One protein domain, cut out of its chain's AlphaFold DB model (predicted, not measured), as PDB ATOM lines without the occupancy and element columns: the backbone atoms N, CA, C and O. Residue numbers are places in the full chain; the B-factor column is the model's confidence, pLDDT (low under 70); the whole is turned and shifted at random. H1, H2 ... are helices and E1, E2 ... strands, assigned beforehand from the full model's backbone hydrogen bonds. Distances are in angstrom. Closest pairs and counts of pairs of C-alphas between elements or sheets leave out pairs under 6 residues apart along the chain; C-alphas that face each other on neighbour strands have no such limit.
ATOM      1  N   GLU A 120     -17.530  66.076  79.915       90.56
ATOM      2  CA  GLU A 120     -18.262  67.222  79.394       90.56
ATOM      3  C   GLU A 120     -17.381  68.466  79.312       90.56
ATOM      4  O   GLU A 120     -16.442  68.660  80.088       90.56
ATOM      5  N   ARG A 121     -17.708  69.324  78.345       93.00
ATOM      6  CA  ARG A 121     -16.966  70.552  78.095       93.00
ATOM      7  C   ARG A 121     -17.000  71.452  79.328       93.00
ATOM      8  O   ARG A 121     -18.066  71.793  79.831       93.00
ATOM      9  N   LYS A 122     -15.824  71.898  79.755       93.25
ATOM     10  CA  LYS A 122     -15.645  72.865  80.837       93.25
ATOM     11  C   LYS A 122     -15.570  74.284  80.276       93.25
ATOM     12  O   LYS A 122     -15.219  74.501  79.115       93.25
ATOM     13  N   THR A 123     -15.890  75.262  81.116       94.25
ATOM     14  CA  THR A 123     -15.775  76.692  80.786       94.25
ATOM     15  C   THR A 123     -14.331  77.192  80.871       94.25
ATOM     16  O   THR A 123     -13.962  78.127  80.163       94.25
ATOM     17  N   ALA A 124     -13.500  76.546  81.696       94.81
ATOM     18  CA  ALA A 124     -12.106  76.915  81.900       94.81
ATOM     19  C   ALA A 124     -11.229  76.654  80.659       94.81
ATOM     20  O   ALA A 124     -11.337  75.620  79.987       94.81
ATOM     21  N   LYS A 125     -10.312  77.594  80.397       97.06
ATOM     22  CA  LYS A 125      -9.218  77.461  79.428       97.06
ATOM     23  C   LYS A 125      -7.941  77.071  80.172       97.06
ATOM     24  O   LYS A 125      -7.652  77.644  81.216       97.06
ATOM     25  N   VAL A 126      -7.175  76.141  79.609       98.19
ATOM     26  CA  VAL A 126      -5.859  75.742  80.122       98.19
ATOM     27  C   VAL A 126      -4.806  76.057  79.068       98.19
ATOM     28  O   VAL A 126      -5.000  75.754  77.890       98.19
ATOM     29  N   VAL A 127      -3.710  76.681  79.490       98.38
ATOM     30  CA  VAL A 127      -2.516  76.866  78.662       98.38
ATOM     31  C   VAL A 127      -1.508  75.798  79.061       98.38
ATOM     32  O   VAL A 127      -1.218  75.642  80.245       98.38
ATOM     33  N   VAL A 128      -1.010  75.051  78.081       98.25
ATOM     34  CA  VAL A 128       0.070  74.080  78.261       98.25
ATOM     35  C   VAL A 128       1.247  74.556  77.427       98.25
ATOM     36  O   VAL A 128       1.214  74.486  76.200       98.25
ATOM     37  N   GLU A 129       2.277  75.058  78.094       97.88
ATOM     38  CA  GLU A 129       3.540  75.389  77.448       97.88
ATOM     39  C   GLU A 129       4.482  74.188  77.537       97.88
ATOM     40  O   GLU A 129       4.676  73.615  78.612       97.88
ATOM     41  N   HIS A 130       5.045  73.777  76.404       97.06
ATOM     42  CA  HIS A 130       6.032  72.707  76.367       97.06
ATOM     43  C   HIS A 130       6.971  72.871  75.175       97.06
ATOM     44  O   HIS A 130       6.775  73.724  74.311       97.06
ATOM     45  N   THR A 131       7.972  71.994  75.096       94.12
ATOM     46  CA  THR A 131       9.099  72.122  74.167       94.12
ATOM     47  C   THR A 131       9.964  73.318  74.569       94.12
ATOM     48  O   THR A 131      10.969  73.081  75.234       94.12
ATOM     49  N   SER A 132       9.565  74.549  74.232       91.81
ATOM     50  CA  SER A 132      10.197  75.829  74.598       91.81
ATOM     51  C   SER A 132      11.727  75.806  74.560       91.81
ATOM     52  O   SER A 132      12.412  75.920  75.579       91.81
ATOM     53  N   ILE A 133      12.271  75.564  73.367       90.44
ATOM     54  CA  ILE A 133      13.703  75.326  73.157       90.44
ATOM     55  C   ILE A 133      14.289  76.513  72.424       90.44
ATOM     56  O   ILE A 133      13.754  76.939  71.400       90.44
ATOM     57  N   ASN A 134      15.438  76.982  72.908       87.88
ATOM     58  CA  ASN A 134      16.202  78.024  72.239       87.88
ATOM     59  C   ASN A 134      16.490  77.620  70.779       87.88
ATOM     60  O   ASN A 134      16.950  76.495  70.541       87.88
ATOM     61  N   PRO A 135      16.282  78.517  69.798       86.06
ATOM     62  CA  PRO A 135      16.371  78.217  68.366       86.06
ATOM     63  C   PRO A 135      17.825  78.122  67.858       86.06
ATOM     64  O   PRO A 135      18.150  78.538  66.752       86.06
ATOM     65  N   THR A 136      18.725  77.585  68.677       86.19
ATOM     66  CA  THR A 136      20.185  77.642  68.501       86.19
ATOM     67  C   THR A 136      20.824  76.274  68.269       86.19
ATOM     68  O   THR A 136      22.010  76.190  67.961       86.19
ATOM     69  N   LYS A 137      20.065  75.181  68.424       84.88
ATOM     70  CA  LYS A 137      20.564  73.804  68.293       84.88
ATOM     71  C   LYS A 137      19.462  72.841  67.838       84.88
ATOM     72  O   LYS A 137      18.282  73.136  68.036       84.88
ATOM     73  N   PRO A 138      19.809  71.669  67.270       88.81
ATOM     74  CA  PRO A 138      18.805  70.690  66.888       88.81
ATOM     75  C   PRO A 138      18.142  70.041  68.113       88.81
ATOM     76  O   PRO A 138      18.691  69.993  69.221       88.81
ATOM     77  N   LEU A 139      16.946  69.497  67.888       89.56
ATOM     78  CA  LEU A 139      16.233  68.699  68.880       89.56
ATOM     79  C   LEU A 139      16.988  67.392  69.167       89.56
ATOM     80  O   LEU A 139      17.563  66.782  68.272       89.56
ATOM     81  N   HIS A 140      16.949  66.936  70.418       90.44
ATOM     82  CA  HIS A 140      17.543  65.671  70.858       90.44
ATOM     83  C   HIS A 140      16.560  64.928  71.764       90.44
ATOM     84  O   HIS A 140      15.533  65.485  72.150       90.44
ATOM     85  N   ILE A 141      16.873  63.695  72.172       90.50
ATOM     86  CA  ILE A 141      15.932  62.844  72.924       90.50
ATOM     87  C   ILE A 141      15.383  63.509  74.200       90.50
ATOM     88  O   ILE A 141      14.191  63.420  74.482       90.50
ATOM     89  N   GLY A 142      16.216  64.272  74.920       89.81
ATOM     90  CA  GLY A 142      15.770  65.068  76.072       89.81
ATOM     91  C   GLY A 142      14.675  66.096  75.742       89.81
ATOM     92  O   GLY A 142      13.729  66.249  76.511       89.81
ATOM     93  N   HIS A 143      14.754  66.744  74.578       93.00
ATOM     94  CA  HIS A 143      13.715  67.639  74.067       93.00
ATOM     95  C   HIS A 143      12.459  66.865  73.648       93.00
ATOM     96  O   HIS A 143      11.345  67.284  73.952       93.00
ATOM     97  N   GLY A 144      12.646  65.700  73.018       93.81
ATOM     98  CA  GLY A 144      11.558  64.796  72.648       93.81
ATOM     99  C   GLY A 144      10.709  64.382  73.851       93.81
ATOM    100  O   GLY A 144       9.486  64.408  73.769       93.81
ATOM    101  N   ARG A 145      11.336  64.101  75.002       94.94
ATOM    102  CA  ARG A 145      10.620  63.808  76.254       94.94
ATOM    103  C   ARG A 145       9.679  64.946  76.660       94.94
ATOM    104  O   ARG A 145       8.524  64.682  76.969       94.94
ATOM    105  N   ASN A 146      10.168  66.189  76.674       94.62
ATOM    106  CA  ASN A 146       9.353  67.353  77.045       94.62
ATOM    107  C   ASN A 146       8.177  67.525  76.067       94.62
ATOM    108  O   ASN A 146       7.030  67.604  76.499       94.62
ATOM    109  N   ALA A 147       8.454  67.462  74.761       96.00
ATOM    110  CA  ALA A 147       7.430  67.580  73.729       96.00
ATOM    111  C   ALA A 147       6.326  66.512  73.859       96.00
ATOM    112  O   ALA A 147       5.143  66.841  73.823       96.00
ATOM    113  N   VAL A 148       6.701  65.244  74.064       97.56
ATOM    114  CA  VAL A 148       5.744  64.133  74.215       97.56
ATOM    115  C   VAL A 148       4.921  64.270  75.495       97.56
ATOM    116  O   VAL A 148       3.712  64.047  75.462       97.56
ATOM    117  N   LEU A 149       5.541  64.651  76.616       97.69
ATOM    118  CA  LEU A 149       4.822  64.869  77.874       97.69
ATOM    119  C   LEU A 149       3.799  66.000  77.737       97.69
ATOM    120  O   LEU A 149       2.634  65.812  78.087       97.69
ATOM    121  N   GLY A 150       4.210  67.144  77.186       98.00
ATOM    122  CA  GLY A 150       3.326  68.287  76.987       98.00
ATOM    123  C   GLY A 150       2.164  68.000  76.032       98.00
ATOM    124  O   GLY A 150       1.018  68.336  76.343       98.00
ATOM    125  N   ASP A 151       2.419  67.303  74.919       98.31
ATOM    126  CA  ASP A 151       1.366  66.883  73.986       98.31
ATOM    127  C   ASP A 151       0.405  65.875  74.640       98.31
ATOM    128  O   ASP A 151      -0.815  66.014  74.540       98.31
ATOM    129  N   THR A 152       0.932  64.904  75.395       98.44
ATOM    130  CA  THR A 152       0.116  63.909  76.112       98.44
ATOM    131  C   THR A 152      -0.799  64.575  77.138       98.44
ATOM    132  O   THR A 152      -2.004  64.322  77.142       98.44
ATOM    133  N   VAL A 153      -0.265  65.482  77.962       98.38
ATOM    134  CA  VAL A 153      -1.054  66.254  78.935       98.38
ATOM    135  C   VAL A 153      -2.122  67.087  78.225       98.38
ATOM    136  O   VAL A 153      -3.281  67.092  78.641       98.38
ATOM    137  N   SER A 154      -1.776  67.726  77.106       98.44
ATOM    138  CA  SER A 154      -2.720  68.503  76.297       98.44
ATOM    139  C   SER A 154      -3.871  67.646  75.762       98.44
ATOM    140  O   SER A 154      -5.028  68.072  75.797       98.44
ATOM    141  N   ARG A 155      -3.589  66.419  75.300       97.88
ATOM    142  CA  ARG A 155      -4.611  65.458  74.847       97.88
ATOM    143  C   ARG A 155      -5.521  65.014  75.985       97.88
ATOM    144  O   ARG A 155      -6.739  65.037  75.812       97.88
ATOM    145  N   VAL A 156      -4.951  64.673  77.142       97.75
ATOM    146  CA  VAL A 156      -5.720  64.285  78.334       97.75
ATOM    147  C   VAL A 156      -6.630  65.430  78.778       97.75
ATOM    148  O   VAL A 156      -7.824  65.223  78.960       97.75
ATOM    149  N   LEU A 157      -6.126  66.663  78.865       97.75
ATOM    150  CA  LEU A 157      -6.931  67.826  79.247       97.75
ATOM    151  C   LEU A 157      -8.072  68.111  78.256       97.75
ATOM    152  O   LEU A 157      -9.183  68.436  78.679       97.75
ATOM    153  N   ARG A 158      -7.843  67.942  76.946       97.25
ATOM    154  CA  ARG A 158      -8.919  68.031  75.941       97.25
ATOM    155  C   ARG A 158      -9.972  66.942  76.145       97.25
ATOM    156  O   ARG A 158     -11.161  67.249  76.085       97.25
ATOM    157  N   ALA A 159      -9.553  65.706  76.426       96.00
ATOM    158  CA  ALA A 159     -10.467  64.608  76.736       96.00
ATOM    159  C   ALA A 159     -11.258  64.865  78.033       96.00
ATOM    160  O   ALA A 159     -12.441  64.555  78.099       96.00
ATOM    161  N   LEU A 160     -10.657  65.534  79.023       95.38
ATOM    162  CA  LEU A 160     -11.324  66.005  80.246       95.38
ATOM    163  C   LEU A 160     -12.244  67.229  80.030       95.38
ATOM    164  O   LEU A 160     -12.795  67.769  80.993       95.38
ATOM    165  N   GLY A 161     -12.416  67.676  78.781       95.88
ATOM    166  CA  GLY A 161     -13.362  68.720  78.391       95.88
ATOM    167  C   GLY A 161     -12.821  70.150  78.450       95.88
ATOM    168  O   GLY A 161     -13.584  71.089  78.216       95.88
ATOM    169  N   TYR A 162     -11.534  70.356  78.744       98.00
ATOM    170  CA  TYR A 162     -10.941  71.696  78.778       98.00
ATOM    171  C   TYR A 162     -10.688  72.256  77.375       98.00
ATOM    172  O   TYR A 162     -10.313  71.540  76.443       98.00
ATOM    173  N   ARG A 163     -10.796  73.585  77.235       97.94
ATOM    174  CA  ARG A 163     -10.232  74.292  76.078       97.94
ATOM    175  C   ARG A 163      -8.728  74.444  76.295       97.94
ATOM    176  O   ARG A 163      -8.314  75.273  77.099       97.94
ATOM    177  N   VAL A 164      -7.929  73.662  75.575       98.44
ATOM    178  CA  VAL A 164      -6.464  73.657  75.720       98.44
ATOM    179  C   VAL A 164      -5.805  74.474  74.614       98.44
ATOM    180  O   VAL A 164      -5.987  74.174  73.431       98.44
ATOM    181  N   GLU A 165      -5.021  75.472  75.007       98.38
ATOM    182  CA  GLU A 165      -4.070  76.173  74.147       98.38
ATOM    183  C   GLU A 165      -2.666  75.633  74.406       98.38
ATOM    184  O   GLU A 165      -2.223  75.597  75.551       98.38
ATOM    185  N   VAL A 166      -1.990  75.198  73.348       98.31
ATOM    186  CA  VAL A 166      -0.610  74.717  73.431       98.31
ATOM    187  C   VAL A 166       0.306  75.839  72.979       98.31
ATOM    188  O   VAL A 166       0.102  76.386  71.894       98.31
ATOM    189  N   GLN A 167       1.291  76.178  73.803       98.06
ATOM    190  CA  GLN A 167       2.275  77.213  73.512       98.06
ATOM    191  C   GLN A 167       3.674  76.604  73.408       98.06
ATOM    192  O   GLN A 167       4.008  75.644  74.100       98.06
ATOM    193  N   ASN A 168       4.478  77.172  72.515       96.25
ATOM    194  CA  ASN A 168       5.888  76.850  72.353       96.25
ATOM    195  C   ASN A 168       6.649  78.173  72.382       96.25
ATOM    196  O   ASN A 168       6.628  78.913  71.397       96.25
ATOM    197  N   TYR A 169       7.241  78.492  73.529       94.81
ATOM    198  CA  TYR A 169       7.963  79.742  73.709       94.81
ATOM    199  C   TYR A 169       9.312  79.678  72.989       94.81
ATOM    200  O   TYR A 169      10.082  78.734  73.164       94.81
ATOM    201  N   ILE A 170       9.596  80.682  72.164       93.12
ATOM    202  CA  ILE A 170      10.860  80.797  71.441       93.12
ATOM    203  C   ILE A 170      11.626  81.968  72.040       93.12
ATOM    204  O   ILE A 170      11.215  83.111  71.877       93.12
ATOM    205  N   ASP A 171      12.732  81.673  72.721       90.94
ATOM    206  CA  ASP A 171      13.644  82.704  73.218       90.94
ATOM    207  C   ASP A 171      14.652  83.090  72.127       90.94
ATOM    208  O   ASP A 171      15.693  82.447  71.955       90.94
ATOM    209  N   ASP A 172      14.325  84.124  71.356       89.56
ATOM    210  CA  ASP A 172      15.169  84.682  70.300       89.56
ATOM    211  C   ASP A 172      16.024  85.876  70.761       89.56
ATOM    212  O   ASP A 172      16.830  86.391  69.986       89.56
ATOM    213  N   MET A 173      15.904  86.281  72.030       90.88
ATOM    214  CA  MET A 173      16.641  87.412  72.613       90.88
ATOM    215  C   MET A 173      17.580  86.993  73.754       90.88
ATOM    216  O   MET A 173      18.349  87.808  74.266       90.88
ATOM    217  N   GLY A 174      17.546  85.724  74.161       90.06
ATOM    218  CA  GLY A 174      18.379  85.186  75.226       90.06
ATOM    219  C   GLY A 174      19.870  85.110  74.884       90.06
ATOM    220  O   GLY A 174      20.293  85.097  73.724       90.06
ATOM    221  N   ARG A 175      20.696  84.969  75.932       91.00
ATOM    222  CA  ARG A 175      22.166  84.892  75.828       91.00
ATOM    223  C   ARG A 175      22.640  83.867  74.798       91.00
ATOM    224  O   ARG A 175      23.524  84.170  74.007       91.00
ATOM    225  N   GLN A 176      22.033  82.680  74.778       88.62
ATOM    226  CA  GLN A 176      22.443  81.615  73.860       88.62
ATOM    227  C   GLN A 176      22.233  82.013  72.392       88.62
ATOM    228  O   GLN A 176      23.033  81.638  71.535       88.62
ATOM    229  N   MET A 177      21.173  82.771  72.089       92.38
ATOM    230  CA  MET A 177      20.928  83.285  70.743       92.38
ATOM    231  C   MET A 177      21.971  84.343  70.374       92.38
ATOM    232  O   MET A 177      22.582  84.245  69.312       92.38
ATOM    233  N   ALA A 178      22.262  85.281  71.280       92.38
ATOM    234  CA  ALA A 178      23.312  86.280  71.079       92.38
ATOM    235  C   ALA A 178      24.696  85.642  70.842       92.38
ATOM    236  O   ALA A 178      25.377  85.985  69.877       92.38
ATOM    237  N   GLU A 179      25.087  84.662  71.660       92.50
ATOM    238  CA  GLU A 179      26.339  83.906  71.501       92.50
ATOM    239  C   GLU A 179      26.385  83.167  70.160       92.50
ATOM    240  O   GLU A 179      27.388  83.220  69.448       92.50
ATOM    241  N   THR A 180      25.274  82.533  69.772       92.56
ATOM    242  CA  THR A 180      25.161  81.843  68.481       92.56
ATOM    243  C   THR A 180      25.308  82.815  67.309       92.56
ATOM    244  O   THR A 180      25.975  82.481  66.333       92.56
ATOM    245  N   LEU A 181      24.738  84.022  67.392       93.00
ATOM    246  CA  LEU A 181      24.858  85.055  66.355       93.00
ATOM    247  C   LEU A 181      26.290  85.586  66.230       93.00
ATOM    248  O   LEU A 181      26.803  85.704  65.115       93.00
ATOM    249  N   VAL A 182      26.960  85.855  67.355       93.69
ATOM    250  CA  VAL A 182      28.372  86.266  67.360       93.69
ATOM    251  C   VAL A 182      29.235  85.172  66.737       93.69
ATOM    252  O   VAL A 182      29.982  85.447  65.794       93.69
ATOM    253  N   ALA A 183      29.076  83.921  67.170       92.62
ATOM    254  CA  ALA A 183      29.776  82.777  66.594       92.62
ATOM    255  C   ALA A 183      29.503  82.627  65.084       92.62
ATOM    256  O   ALA A 183      30.420  82.423  64.291       92.62
ATOM    257  N   TYR A 184      28.249  82.799  64.661       93.50
ATOM    258  CA  TYR A 184      27.844  82.722  63.257       93.50
ATOM    259  C   TYR A 184      28.456  83.831  62.390       93.50
ATOM    260  O   TYR A 184      28.746  83.597  61.216       93.50
ATOM    261  N   SER A 185      28.640  85.029  62.953       93.69
ATOM    262  CA  SER A 185      29.238  86.183  62.265       93.69
ATOM    263  C   SER A 185      30.766  86.134  62.173       93.69
ATOM    264  O   SER A 185      31.337  86.751  61.280       93.69
ATOM    265  N   THR A 186      31.422  85.400  63.075       92.12
ATOM    266  CA  THR A 186      32.889  85.382  63.209       92.12
ATOM    267  C   THR A 186      33.543  84.137  62.618       92.12
ATOM    268  O   THR A 186      34.733  84.164  62.304       92.12
ATOM    269  N   ILE A 187      32.792  83.046  62.432       91.56
ATOM    270  CA  ILE A 187      33.318  81.817  61.833       91.56
ATOM    271  C   ILE A 187      33.673  82.024  60.350       91.56
ATOM    272  O   ILE A 187      32.874  82.544  59.571       91.56
ATOM    273  N   GLN A 188      34.871  81.591  59.947       90.12
ATOM    274  CA  GLN A 188      35.361  81.752  58.570       90.12
ATOM    275  C   GLN A 188      34.660  80.814  57.579       90.12
ATOM    276  O   GLN A 188      34.314  81.225  56.473       90.12
ATOM    277  N   GLU A 189      34.418  79.564  57.980       91.44
ATOM    278  CA  GLU A 189      33.733  78.563  57.166       91.44
ATOM    279  C   GLU A 189      32.590  77.923  57.957       91.44
ATOM    280  O   GLU A 189      32.771  77.410  59.062       91.44
ATOM    281  N   LYS A 190      31.382  77.954  57.387       91.38
ATOM    282  CA  LYS A 190      30.193  77.381  58.022       91.38
ATOM    283  C   LYS A 190      30.129  75.872  57.752       91.38
ATOM    284  O   LYS A 190      30.232  75.472  56.591       91.38
ATOM    285  N   PRO A 191      29.890  75.029  58.776       92.00
ATOM    286  CA  PRO A 191      29.728  73.593  58.578       92.00
ATOM    287  C   PRO A 191      28.600  73.274  57.588       92.00
ATOM    288  O   PRO A 191      27.492  73.803  57.702       92.00
ATOM    289  N   LYS A 192      28.850  72.359  56.645       93.69
ATOM    290  CA  LYS A 192      27.812  71.848  55.736       93.69
ATOM    291  C   LYS A 192      26.887  70.885  56.484       93.69
ATOM    292  O   LYS A 192      27.153  69.690  56.559       93.69
ATOM    293  N   ALA A 193      25.799  71.409  57.037       92.94
ATOM    294  CA  ALA A 193      24.755  70.644  57.715       92.94
ATOM    295  C   ALA A 193      23.387  71.333  57.561       92.94
ATOM    296  O   ALA A 193      23.297  72.466  57.086       92.94
ATOM    297  N   LYS A 194      22.311  70.664  57.994       92.81
ATOM    298  CA  LYS A 194      20.991  71.297  58.150       92.81
ATOM    299  C   LYS A 194      21.108  72.505  59.091       92.81
ATOM    300  O   LYS A 194      21.894  72.463  60.030       92.81
ATOM    301  N   PHE A 195      20.329  73.560  58.852       91.81
ATOM    302  CA  PHE A 195      20.467  74.852  59.537       91.81
ATOM    303  C   PHE A 195      20.552  74.757  61.071       91.81
ATOM    304  O   PHE A 195      21.484  75.284  61.667       91.81
ATOM    305  N   ASP A 196      19.640  74.020  61.703       89.38
ATOM    306  CA  ASP A 196      19.623  73.773  63.152       89.38
ATOM    307  C   ASP A 196      20.896  73.065  63.654       89.38
ATOM    308  O   ASP A 196      21.479  73.461  64.661       89.38
ATOM    309  N   HIS A 197      21.366  72.051  62.924       91.56
ATOM    310  CA  HIS A 197      22.599  71.321  63.221       91.56
ATOM    311  C   HIS A 197      23.841  72.189  63.006       91.56
ATOM    312  O   HIS A 197      24.754  72.156  63.824       91.56
ATOM    313  N   MET A 198      23.866  72.993  61.943       94.00
ATOM    314  CA  MET A 198      24.930  73.956  61.674       94.00
ATOM    315  C   MET A 198      25.039  74.973  62.814       94.00
ATOM    316  O   MET A 198      26.141  75.184  63.311       94.00
ATOM    317  N   LEU A 199      23.923  75.557  63.272       92.50
ATOM    318  CA  LEU A 199      23.924  76.476  64.418       92.50
ATOM    319  C   LEU A 199      24.459  75.800  65.686       92.50
ATOM    320  O   LEU A 199      25.326  76.360  66.354       92.50
ATOM    321  N   GLY A 200      24.032  74.565  65.963       90.12
ATOM    322  CA  GLY A 200      24.533  73.800  67.106       90.12
ATOM    323  C   GLY A 200      26.040  73.520  67.036       90.12
ATOM    324  O   GLY A 200      26.730  73.623  68.049       90.12
ATOM    325  N   LEU A 201      26.567  73.207  65.846       91.62
ATOM    326  CA  LEU A 201      28.003  73.010  65.619       91.62
ATOM    327  C   LEU A 201      28.793  74.314  65.784       91.62
ATOM    328  O   LEU A 201      29.838  74.308  66.431       91.62
ATOM    329  N   ILE A 202      28.281  75.425  65.246       91.88
ATOM    330  CA  ILE A 202      28.885  76.759  65.373       91.88
ATOM    331  C   ILE A 202      28.960  77.159  66.850       91.88
ATOM    332  O   ILE A 202      30.048  77.457  67.342       91.88
ATOM    333  N   TYR A 203      27.846  77.063  67.580       89.38
ATOM    334  CA  TYR A 203      27.790  77.337  69.017       89.38
ATOM    335  C   TYR A 203      28.790  76.468  69.798       89.38
ATOM    336  O   TYR A 203      29.578  76.975  70.593       89.38
ATOM    337  N   ALA A 204      28.833  75.158  69.527       88.00
ATOM    338  CA  ALA A 204      29.767  74.254  70.196       88.00
ATOM    339  C   ALA A 204      31.241  74.576  69.895       88.00
ATOM    340  O   ALA A 204      32.085  74.421  70.774       88.00
ATOM    341  N   SER A 205      31.565  75.004  68.671       86.69
ATOM    342  CA  SER A 205      32.933  75.380  68.294       86.69
ATOM    343  C   SER A 205      33.401  76.663  68.984       86.69
ATOM    344  O   SER A 205      34.539  76.731  69.442       86.69
ATOM    345  N   PHE A 206      32.503  77.640  69.139       87.56
ATOM    346  CA  PHE A 206      32.781  78.913  69.801       87.56
ATOM    347  C   PHE A 206      33.138  78.727  71.282       87.56
ATOM    348  O   PHE A 206      34.113  79.296  71.756       87.56
ATOM    349  N   HIS A 207      32.423  77.845  71.986       84.44
ATOM    350  CA  HIS A 207      32.679  77.547  73.401       84.44
ATOM    351  C   HIS A 207      33.815  76.545  73.661       84.44
ATOM    352  O   HIS A 207      34.113  76.260  74.817       84.44
ATOM    353  N   LYS A 208      34.436  75.976  72.621       79.31
ATOM    354  CA  LYS A 208      35.631  75.125  72.767       79.31
ATOM    355  C   LYS A 208      36.944  75.908  72.691       79.31
ATOM    356  O   LYS A 208      37.966  75.379  73.113       79.31
ATOM    357  N   ASN A 209      36.913  77.115  72.126       58.56
ATOM    358  CA  ASN A 209      38.096  77.922  71.812       58.56
ATOM    359  C   ASN A 209      38.253  79.165  72.712       58.56
ATOM    360  O   ASN A 209      39.109  80.001  72.427       58.56
ATOM    361  N   GLY A 210      37.429  79.301  73.755       52.47
ATOM    362  CA  GLY A 210      37.527  80.337  74.788       52.47
ATOM    363  C   GLY A 210      37.625  79.704  76.163       52.47
ATOM    364  O   GLY A 210      38.333  80.286  77.010       52.47
TER     365      GLY A 210
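What this domain is: This is residues 120 to 210 of the 210 residues of the protein "Arginine--tRNA ligase" of Hadesarchaea archaeon (UniProt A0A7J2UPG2). The model is a long two-lobed rod: in one lobe the long helix H1 runs back over one face of a small ribbon of two parallel strands, E1 and E2, and in the other lobe the two shorter helices H2 and H3 pack crosswise on each other. Residues 168 to 174, between E2 and H2, join the two lobes, residues 130 to 140 link E1 to H1, and H1 touches neither H2 nor H3. The printed part has 91 residues, with three named helices and two named strands in the order E1, H1, E2, H2, H3, and the class is mostly helix. The whole is only just loose, close to extended, with a radius of gyration of the C-alphas of 17.8 A, and it spans 59 by 23 by 19 A.

Where its parts are: Begin with the sheet: find C-alpha 125 at (-9.218, 77.461, 79.428), where E1 starts its run over residues 125 to 129. Its partner E2, residues 163 to 167, is also 13.1 A from first to last C-alpha. Between them in the chain comes H1, residues 141 to 159; find C-alpha 141 at (15.932, 62.844, 72.924), and from there the helix runs 26.7 A to C-alpha 159. Further on come H2, residues 175 to 186, 16.6 A long, and H3, residues 195 to 206, 16.5 A long, ending with C-alpha 206 at (32.781, 78.913, 69.801).

How they stand to each other: Look first at E1 and E2, parallel neighbours with 23 degrees between their directions. Their C-alphas 127 and 165 face each other at 4.8 A, and N 126 and O 163, like N 165 and O 126, are within hydrogen-bond range at 2.9 A. E1, H1 and E2 form a strand-helix-strand unit, two parallel neighbour strands with a helix between them in the chain, and its crossover is right-handed. The closest C-alphas of H1 and E2 are those of Arg 158 and Val 164, 6.1 A apart; those of E1 and H1 are Val 128 and Ser 154, 6.5 A apart. H1 is apart from H2 and from H3. H2, with its residues 179 to 184 alone, touches H3, and the closest C-alphas, those of Thr 180 and Tyr 203, are 5.2 A apart. Their lines are about perpendicular, at 86 degrees. In H2 and H3 every O i to N i+4 pair is within hydrogen-bond range; in H1, 14 of 15 are.

The domain as a whole: Look for the two C-alphas farthest apart at Glu 120 and Gln 188, 59.3 A from each other. The printed part has no cut, and it ends at residue 210, the chain's last. The link from E1 to H1, 11 residues, is long, and the link from H1 to E2, 3 residues, is tight. The mean pLDDT of the printed part is 92.3, and residues 209 to 210 are under 70.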